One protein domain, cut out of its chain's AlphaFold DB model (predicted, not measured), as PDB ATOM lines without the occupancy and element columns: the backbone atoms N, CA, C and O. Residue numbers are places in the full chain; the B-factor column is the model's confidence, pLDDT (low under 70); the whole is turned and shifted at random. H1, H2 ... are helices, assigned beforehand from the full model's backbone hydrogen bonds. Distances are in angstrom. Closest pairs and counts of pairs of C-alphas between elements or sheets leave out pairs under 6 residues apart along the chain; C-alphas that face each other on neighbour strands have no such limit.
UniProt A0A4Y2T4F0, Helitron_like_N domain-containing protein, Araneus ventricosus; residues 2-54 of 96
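Overview. This is residues 2 to 54 of the 96 residues of the protein "Helitron_like_N domain-containing protein" of Araneus ventricosus (UniProt A0A4Y2T4F0). A long helix, H3, folds back beside a much shorter one, H1, in a loose, flat hook; the link from H1 and the four-residue helix H2 make the turn, and residues 44 to 54, of which 44 to 49 belong to H3, stick out beyond H1. The printed part has 53 residues with three named helices, in the order H1, H2, H3 along the chain, and no named strand; the class is all helix. The whole is loose, with a radius of gyration of the C-alphas of 14.2 A, and the C-alphas span 44 by 23 by 11 A.

Arrangement. H3, residues 26 to 49, touches H1, residues 4 to 12, with its residues 35 to 42 alone. The closest C-alphas of the two are those of Ala 4 and Ile 39, 5.6 A apart. Their lines stand at a shallow tilt of 19 degrees, and they run opposite ways. H2, residues 20 to 23, is close to but not clearly touching H3, with the C-alphas of Leu 22 and Leu 28 closest at 6.4 A. H2 is also close to but not clearly touching H1, where the C-alphas of Leu 12 and Leu 22 are closest, at 7.2 A. In H1 and H3 every O i to N i+4 pair is within hydrogen-bond range; H2 is too short for such a pair, and its one O i to N i+3 pair is within range.

Along the chain. H3 runs 35.2 A from C-alpha 26 at (-18.411, -42.114, -33.630) to C-alpha 49 at (4.516, -30.478, -57.630). H1 is 12.2 A long from first to last C-alpha and begins with C-alpha 4 at (-11.005, -31.275, -51.210). H2 measures 5.5 A from C-alpha 20 to C-alpha 23.

Size, cuts and confidence. The two C-alphas farthest apart are those of Lys 18 and Lys 52, at 44.4 A. Residues 44 to 54 stand free; the body without them spans 30 by 23 by 8 A. The link from H1 to H2 has 7 residues and is short, and the link from H2 to H3 has 2 and is tight. The printed part has no cut. Its mean pLDDT is 91.3, and no printed residue is under 70.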
ATOM      1  N   VAL A   2     -12.932 -27.858 -57.759       81.38
ATOM      2  CA  VAL A   2     -13.212 -27.667 -56.324       81.38
ATOM      3  C   VAL A   2     -12.130 -28.398 -55.529       81.38
ATOM      4  O   VAL A   2     -11.877 -29.562 -55.818       81.38
ATOM      5  N   SER A   3     -11.489 -27.730 -54.564       90.31
ATOM      6  CA  SER A   3     -10.496 -28.371 -53.684       90.31
ATOM      7  C   SER A   3     -11.164 -29.344 -52.706       90.31
ATOM      8  O   SER A   3     -12.322 -29.120 -52.326       90.31
ATOM      9  N   ALA A   4     -10.454 -30.377 -52.230       91.38
ATOM     10  CA  ALA A   4     -11.005 -31.275 -51.210       91.38
ATOM     11  C   ALA A   4     -11.457 -30.512 -49.954       91.38
ATOM     12  O   ALA A   4     -12.511 -30.814 -49.396       91.38
ATOM     13  N   VAL A   5     -10.718 -29.472 -49.552       93.06
ATOM     14  CA  VAL A   5     -11.072 -28.616 -48.407       93.06
ATOM     15  C   VAL A   5     -12.437 -27.970 -48.615       93.06
ATOM     16  O   VAL A   5     -13.313 -28.101 -47.764       93.06
ATOM     17  N   SER A   6     -12.646 -27.305 -49.754       93.50
ATOM     18  CA  SER A   6     -13.915 -26.633 -50.058       93.50
ATOM     19  C   SER A   6     -15.075 -27.625 -50.128       93.50
ATOM     20  O   SER A   6     -16.165 -27.347 -49.624       93.50
ATOM     21  N   PHE A   7     -14.838 -28.801 -50.712       93.81
ATOM     22  CA  PHE A   7     -15.840 -29.854 -50.827       93.81
ATOM     23  C   PHE A   7     -16.261 -30.412 -49.458       93.81
ATOM     24  O   PHE A   7     -17.454 -30.494 -49.153       93.81
ATOM     25  N   TYR A   8     -15.302 -30.759 -48.597       93.88
ATOM     26  CA  TYR A   8     -15.607 -31.313 -47.278       93.88
ATOM     27  C   TYR A   8     -16.128 -30.257 -46.300       93.88
ATOM     28  O   TYR A   8     -17.042 -30.562 -45.533       93.88
ATOM     29  N   ALA A   9     -15.650 -29.011 -46.381       92.94
ATOM     30  CA  ALA A   9     -16.206 -27.892 -45.622       92.94
ATOM     31  C   ALA A   9     -17.687 -27.678 -45.961       92.94
ATOM     32  O   ALA A   9     -18.523 -27.596 -45.062       92.94
ATOM     33  N   TYR A  10     -18.041 -27.692 -47.252       92.31
ATOM     34  CA  TYR A  10     -19.435 -27.616 -47.687       92.31
ATOM     35  C   TYR A  10     -20.279 -28.742 -47.074       92.31
ATOM     36  O   TYR A  10     -21.384 -28.491 -46.591       92.31
ATOM     37  N   ARG A  11     -19.762 -29.976 -47.049       91.44
ATOM     38  CA  ARG A  11     -20.480 -31.147 -46.524       91.44
ATOM     39  C   ARG A  11     -20.639 -31.141 -44.997       91.44
ATOM     40  O   ARG A  11     -21.614 -31.700 -44.499       91.44
ATOM     41  N   LEU A  12     -19.719 -30.509 -44.268       92.19
ATOM     42  CA  LEU A  12     -19.757 -30.373 -42.804       92.19
ATOM     43  C   LEU A  12     -20.493 -29.119 -42.317       92.19
ATOM     44  O   LEU A  12     -20.859 -29.045 -41.149       92.19
ATOM     45  N   MET A  13     -20.727 -28.148 -43.199       92.88
ATOM     46  CA  MET A  13     -21.404 -26.897 -42.872       92.88
ATOM     47  C   MET A  13     -22.754 -27.140 -42.175       92.88
ATOM     48  O   MET A  13     -23.592 -27.915 -42.654       92.88
ATOM     49  N   VAL A  14     -22.976 -26.432 -41.064       89.62
ATOM     50  CA  VAL A  14     -24.270 -26.378 -40.370       89.62
ATOM     51  C   VAL A  14     -25.238 -25.539 -41.200       89.62
ATOM     52  O   VAL A  14     -24.893 -24.456 -41.668       89.62
ATOM     53  N   ARG A  15     -26.451 -26.051 -41.418       89.31
ATOM     54  CA  ARG A  15     -27.486 -25.406 -42.236       89.31
ATOM     55  C   ARG A  15     -28.835 -25.497 -41.541       89.31
ATOM     56  O   ARG A  15     -29.034 -26.349 -40.679       89.31
ATOM     57  N   LEU A  16     -29.768 -24.650 -41.977       86.50
ATOM     58  CA  LEU A  16     -31.176 -24.716 -41.570       86.50
ATOM     59  C   LEU A  16     -31.796 -26.078 -41.918       86.50
ATOM     60  O   LEU A  16     -32.607 -26.614 -41.168       86.50
ATOM     61  N   THR A  17     -31.385 -26.668 -43.043       86.31
ATOM     62  CA  THR A  17     -31.753 -28.037 -43.404       86.31
ATOM     63  C   THR A  17     -30.946 -29.047 -42.587       86.31
ATOM     64  O   THR A  17     -29.746 -28.882 -42.364       86.31
ATOM     65  N   LYS A  18     -31.598 -30.133 -42.147       82.38
ATOM     66  CA  LYS A  18     -30.953 -31.172 -41.329       82.38
ATOM     67  C   LYS A  18     -29.768 -31.808 -42.062       82.38
ATOM     68  O   LYS A  18     -29.954 -32.623 -42.965       82.38
ATOM     69  N   ASN A  19     -28.554 -31.524 -41.592       88.31
ATOM     70  CA  ASN A  19     -27.352 -32.246 -41.990       88.31
ATOM     71  C   ASN A  19     -27.217 -33.527 -41.150       88.31
ATOM     72  O   ASN A  19     -26.685 -33.510 -40.041       88.31
ATOM     73  N   ARG A  20     -27.730 -34.650 -41.671       88.12
ATOM     74  CA  ARG A  20     -27.722 -35.942 -40.955       88.12
ATOM     75  C   ARG A  20     -26.313 -36.426 -40.616       88.12
ATOM     76  O   ARG A  20     -26.154 -37.115 -39.614       88.12
ATOM     77  N   LEU A  21     -25.313 -36.041 -41.412       88.69
ATOM     78  CA  LEU A  21     -23.924 -36.459 -41.234       88.69
ATOM     79  C   LEU A  21     -23.391 -36.088 -39.841       88.69
ATOM     80  O   LEU A  21     -22.692 -36.882 -39.218       88.69
ATOM     81  N   LEU A  22     -23.803 -34.928 -39.318       90.50
ATOM     82  CA  LEU A  22     -23.369 -34.416 -38.017       90.50
ATOM     83  C   LEU A  22     -23.924 -35.213 -36.819       90.50
ATOM     84  O   LEU A  22     -23.417 -35.087 -35.711       90.50
ATOM     85  N   ASN A  23     -24.931 -36.069 -37.026       90.81
ATOM     86  CA  ASN A  23     -25.583 -36.808 -35.940       90.81
ATOM     87  C   ASN A  23     -24.968 -38.191 -35.680       90.81
ATOM     88  O   ASN A  23     -25.317 -38.838 -34.694       90.81
ATOM     89  N   TYR A  24     -24.049 -38.661 -36.528       90.31
ATOM     90  CA  TYR A  24     -23.550 -40.039 -36.469       90.31
ATOM     91  C   TYR A  24     -22.423 -40.288 -35.445       90.31
ATOM     92  O   TYR A  24     -21.750 -41.314 -35.520       90.31
ATOM     93  N   ARG A  25     -22.223 -39.390 -34.464       91.81
ATOM     94  CA  ARG A  25     -21.288 -39.533 -33.322       91.81
ATOM     95  C   ARG A  25     -19.948 -40.177 -33.714       91.81
ATOM     96  O   ARG A  25     -19.139 -39.527 -34.360       91.81
ATOM     97  N   GLN A  26     -19.684 -41.431 -33.345       95.50
ATOM     98  CA  GLN A  26     -18.411 -42.114 -33.630       95.50
ATOM     99  C   GLN A  26     -18.088 -42.189 -35.130       95.50
ATOM    100  O   GLN A  26     -16.958 -41.914 -35.523       95.50
ATOM    101  N   LEU A  27     -19.083 -42.457 -35.979       94.38
ATOM    102  CA  LEU A  27     -18.889 -42.491 -37.432       94.38
ATOM    103  C   LEU A  27     -18.553 -41.104 -37.994       94.38
ATOM    104  O   LEU A  27     -17.803 -41.008 -38.962       94.38
ATOM    105  N   LEU A  28     -19.053 -40.026 -37.374       94.12
ATOM    106  CA  LEU A  28     -18.646 -38.667 -37.737       94.12
ATOM    107  C   LEU A  28     -17.156 -38.453 -37.445       94.12
ATOM    108  O   LEU A  28     -16.455 -37.917 -38.293       94.12
ATOM    109  N   HIS A  29     -16.656 -38.903 -36.292       94.38
ATOM    110  CA  HIS A  29     -15.234 -38.769 -35.956       94.38
ATOM    111  C   HIS A  29     -14.349 -39.527 -36.952       94.38
ATOM    112  O   HIS A  29     -13.396 -38.956 -37.475       94.38
ATOM    113  N   GLN A  30     -14.699 -40.775 -37.281       95.81
ATOM    114  CA  GLN A  30     -13.967 -41.557 -38.283       95.81
ATOM    115  C   GLN A  30     -13.979 -40.870 -39.654       95.81
ATOM    116  O   GLN A  30     -12.945 -40.769 -40.312       95.81
ATOM    117  N   TYR A  31     -15.138 -40.348 -40.058       94.44
ATOM    118  CA  TYR A  31     -15.278 -39.588 -41.292       94.44
ATOM    119  C   TYR A  31     -14.380 -38.343 -41.302       94.44
ATOM    120  O   TYR A  31     -13.670 -38.117 -42.277       94.44
ATOM    121  N   LEU A  32     -14.365 -37.554 -40.222       95.31
ATOM    122  CA  LEU A  32     -13.528 -36.355 -40.107       95.31
ATOM    123  C   LEU A  32     -12.037 -36.677 -40.254       95.31
ATOM    124  O   LEU A  32     -11.336 -35.980 -40.987       95.31
ATOM    125  N   VAL A  33     -11.568 -37.747 -39.608       96.12
ATOM    126  CA  VAL A  33     -10.170 -38.191 -39.689       96.12
ATOM    127  C   VAL A  33      -9.806 -38.625 -41.114       96.12
ATOM    128  O   VAL A  33      -8.784 -38.186 -41.640       96.12
ATOM    129  N   ASP A  34     -10.657 -39.417 -41.778       95.69
ATOM    130  CA  ASP A  34     -10.422 -39.849 -43.165       95.69
ATOM    131  C   ASP A  34     -10.403 -38.654 -44.141       95.69
ATOM    132  O   ASP A  34      -9.539 -38.559 -45.016       95.69
ATOM    133  N   MET A  35     -11.315 -37.686 -43.974       95.69
ATOM    134  CA  MET A  35     -11.342 -36.494 -44.832       95.69
ATOM    135  C   MET A  35     -10.108 -35.617 -44.617       95.69
ATOM    136  O   MET A  35      -9.550 -35.105 -45.589       95.69
ATOM    137  N   HIS A  36      -9.658 -35.464 -43.369       93.94
ATOM    138  CA  HIS A  36      -8.431 -34.739 -43.053       93.94
ATOM    139  C   HIS A  36      -7.214 -35.382 -43.735       93.94
ATOM    140  O   HIS A  36      -6.422 -34.681 -44.360       93.94
ATOM    141  N   GLY A  37      -7.105 -36.715 -43.701       95.25
ATOM    142  CA  GLY A  37      -6.054 -37.441 -44.416       95.25
ATOM    143  C   GLY A  37      -6.053 -37.157 -45.922       95.25
ATOM    144  O   GLY A  37      -5.002 -36.887 -46.500       95.25
ATOM    145  N   LYS A  38      -7.232 -37.133 -46.557       94.75
ATOM    146  CA  LYS A  38      -7.370 -36.811 -47.992       94.75
ATOM    147  C   LYS A  38      -6.961 -35.375 -48.315       94.75
ATOM    148  O   LYS A  38      -6.265 -35.149 -49.303       94.75
ATOM    149  N   ILE A  39      -7.375 -34.420 -47.483       94.69
ATOM    150  CA  ILE A  39      -7.003 -33.006 -47.622       94.69
ATOM    151  C   ILE A  39      -5.483 -32.841 -47.539       94.69
ATOM    152  O   ILE A  39      -4.879 -32.203 -48.402       94.69
ATOM    153  N   GLU A  40      -4.854 -33.432 -46.524       92.62
ATOM    154  CA  GLU A  40      -3.409 -33.312 -46.336       92.62
ATOM    155  C   GLU A  40      -2.625 -34.047 -47.432       92.62
ATOM    156  O   GLU A  40      -1.594 -33.547 -47.880       92.62
ATOM    157  N   ALA A  41      -3.137 -35.162 -47.960       93.50
ATOM    158  CA  ALA A  41      -2.548 -35.823 -49.123       93.50
ATOM    159  C   ALA A  41      -2.554 -34.921 -50.374       93.50
ATOM    160  O   ALA A  41      -1.522 -34.788 -51.038       93.50
ATOM    161  N   GLU A  42      -3.674 -34.251 -50.677       93.38
ATOM    162  CA  GLU A  42      -3.759 -33.289 -51.787       93.38
ATOM    163  C   GLU A  42      -2.803 -32.105 -51.569       93.38
ATOM    164  O   GLU A  42      -2.081 -31.694 -52.483       93.38
ATOM    165  N   ARG A  43      -2.721 -31.595 -50.335       91.88
ATOM    166  CA  ARG A  43      -1.814 -30.502 -49.962       91.88
ATOM    167  C   ARG A  43      -0.342 -30.886 -50.125       91.88
ATOM    168  O   ARG A  43       0.438 -30.103 -50.671       91.88
ATOM    169  N   LEU A  44       0.049 -32.084 -49.692       91.69
ATOM    170  CA  LEU A  44       1.408 -32.605 -49.860       91.69
ATOM    171  C   LEU A  44       1.754 -32.818 -51.335       91.69
ATOM    172  O   LEU A  44       2.864 -32.484 -51.759       91.69
ATOM    173  N   LEU A  45       0.805 -33.314 -52.131       92.94
ATOM    174  CA  LEU A  45       0.973 -33.430 -53.576       92.94
ATOM    175  C   LEU A  45       1.182 -32.051 -54.215       92.94
ATOM    176  O   LEU A  45       2.119 -31.875 -54.993       92.94
ATOM    177  N   PHE A  46       0.377 -31.054 -53.836       91.12
ATOM    178  CA  PHE A  46       0.553 -29.681 -54.299       91.12
ATOM    179  C   PHE A  46       1.950 -29.151 -53.961       91.12
ATOM    180  O   PHE A  46       2.634 -28.639 -54.847       91.12
ATOM    181  N   ILE A  47       2.408 -29.320 -52.715       90.81
ATOM    182  CA  ILE A  47       3.750 -28.900 -52.289       90.81
ATOM    183  C   ILE A  47       4.819 -29.576 -53.151       90.81
ATOM    184  O   ILE A  47       5.696 -28.889 -53.671       90.81
ATOM    185  N   ARG A  48       4.727 -30.895 -53.351       89.62
ATOM    186  CA  ARG A  48       5.675 -31.674 -54.160       89.62
ATOM    187  C   ARG A  48       5.737 -31.203 -55.615       89.62
ATOM    188  O   ARG A  48       6.827 -31.136 -56.180       89.62
ATOM    189  N   LEU A  49       4.596 -30.884 -56.223       91.19
ATOM    190  CA  LEU A  49       4.516 -30.478 -57.630       91.19
ATOM    191  C   LEU A  49       4.890 -29.007 -57.857       91.19
ATOM    192  O   LEU A  49       5.366 -28.656 -58.932       91.19
ATOM    193  N   ASN A  50       4.718 -28.146 -56.850       90.00
ATOM    194  CA  ASN A  50       4.857 -26.693 -56.985       90.00
ATOM    195  C   ASN A  50       6.098 -26.122 -56.273       90.00
ATOM    196  O   ASN A  50       6.136 -24.928 -55.982       90.00
ATOM    197  N   GLN A  51       7.128 -26.938 -56.021       86.38
ATOM    198  CA  GLN A  51       8.364 -26.527 -55.325       86.38
ATOM    199  C   GLN A  51       9.002 -25.254 -55.922       86.38
ATOM    200  O   GLN A  51       9.357 -24.344 -55.178       86.38
ATOM    201  N   LYS A  52       9.045 -25.132 -57.260       85.69
ATOM    202  CA  LYS A  52       9.561 -23.933 -57.953       85.69
ATOM    203  C   LYS A  52       8.760 -22.669 -57.622       85.69
ATOM    204  O   LYS A  52       9.331 -21.627 -57.324       85.69
ATOM    205  N   LYS A  53       7.425 -22.764 -57.615       86.12
ATOM    206  CA  LYS A  53       6.530 -21.643 -57.269       86.12
ATOM    207  C   LYS A  53       6.656 -21.250 -55.796       86.12
ATOM    208  O   LYS A  53       6.523 -20.081 -55.458       86.12
ATOM    209  N   LEU A  54       6.928 -22.226 -54.932       82.75
ATOM    210  CA  LEU A  54       7.190 -22.022 -53.507       82.75
ATOM    211  C   LEU A  54       8.608 -21.490 -53.227       82.75
ATOM    212  O   LEU A  54       8.956 -21.337 -52.055       82.75
TER     213      LEU A  54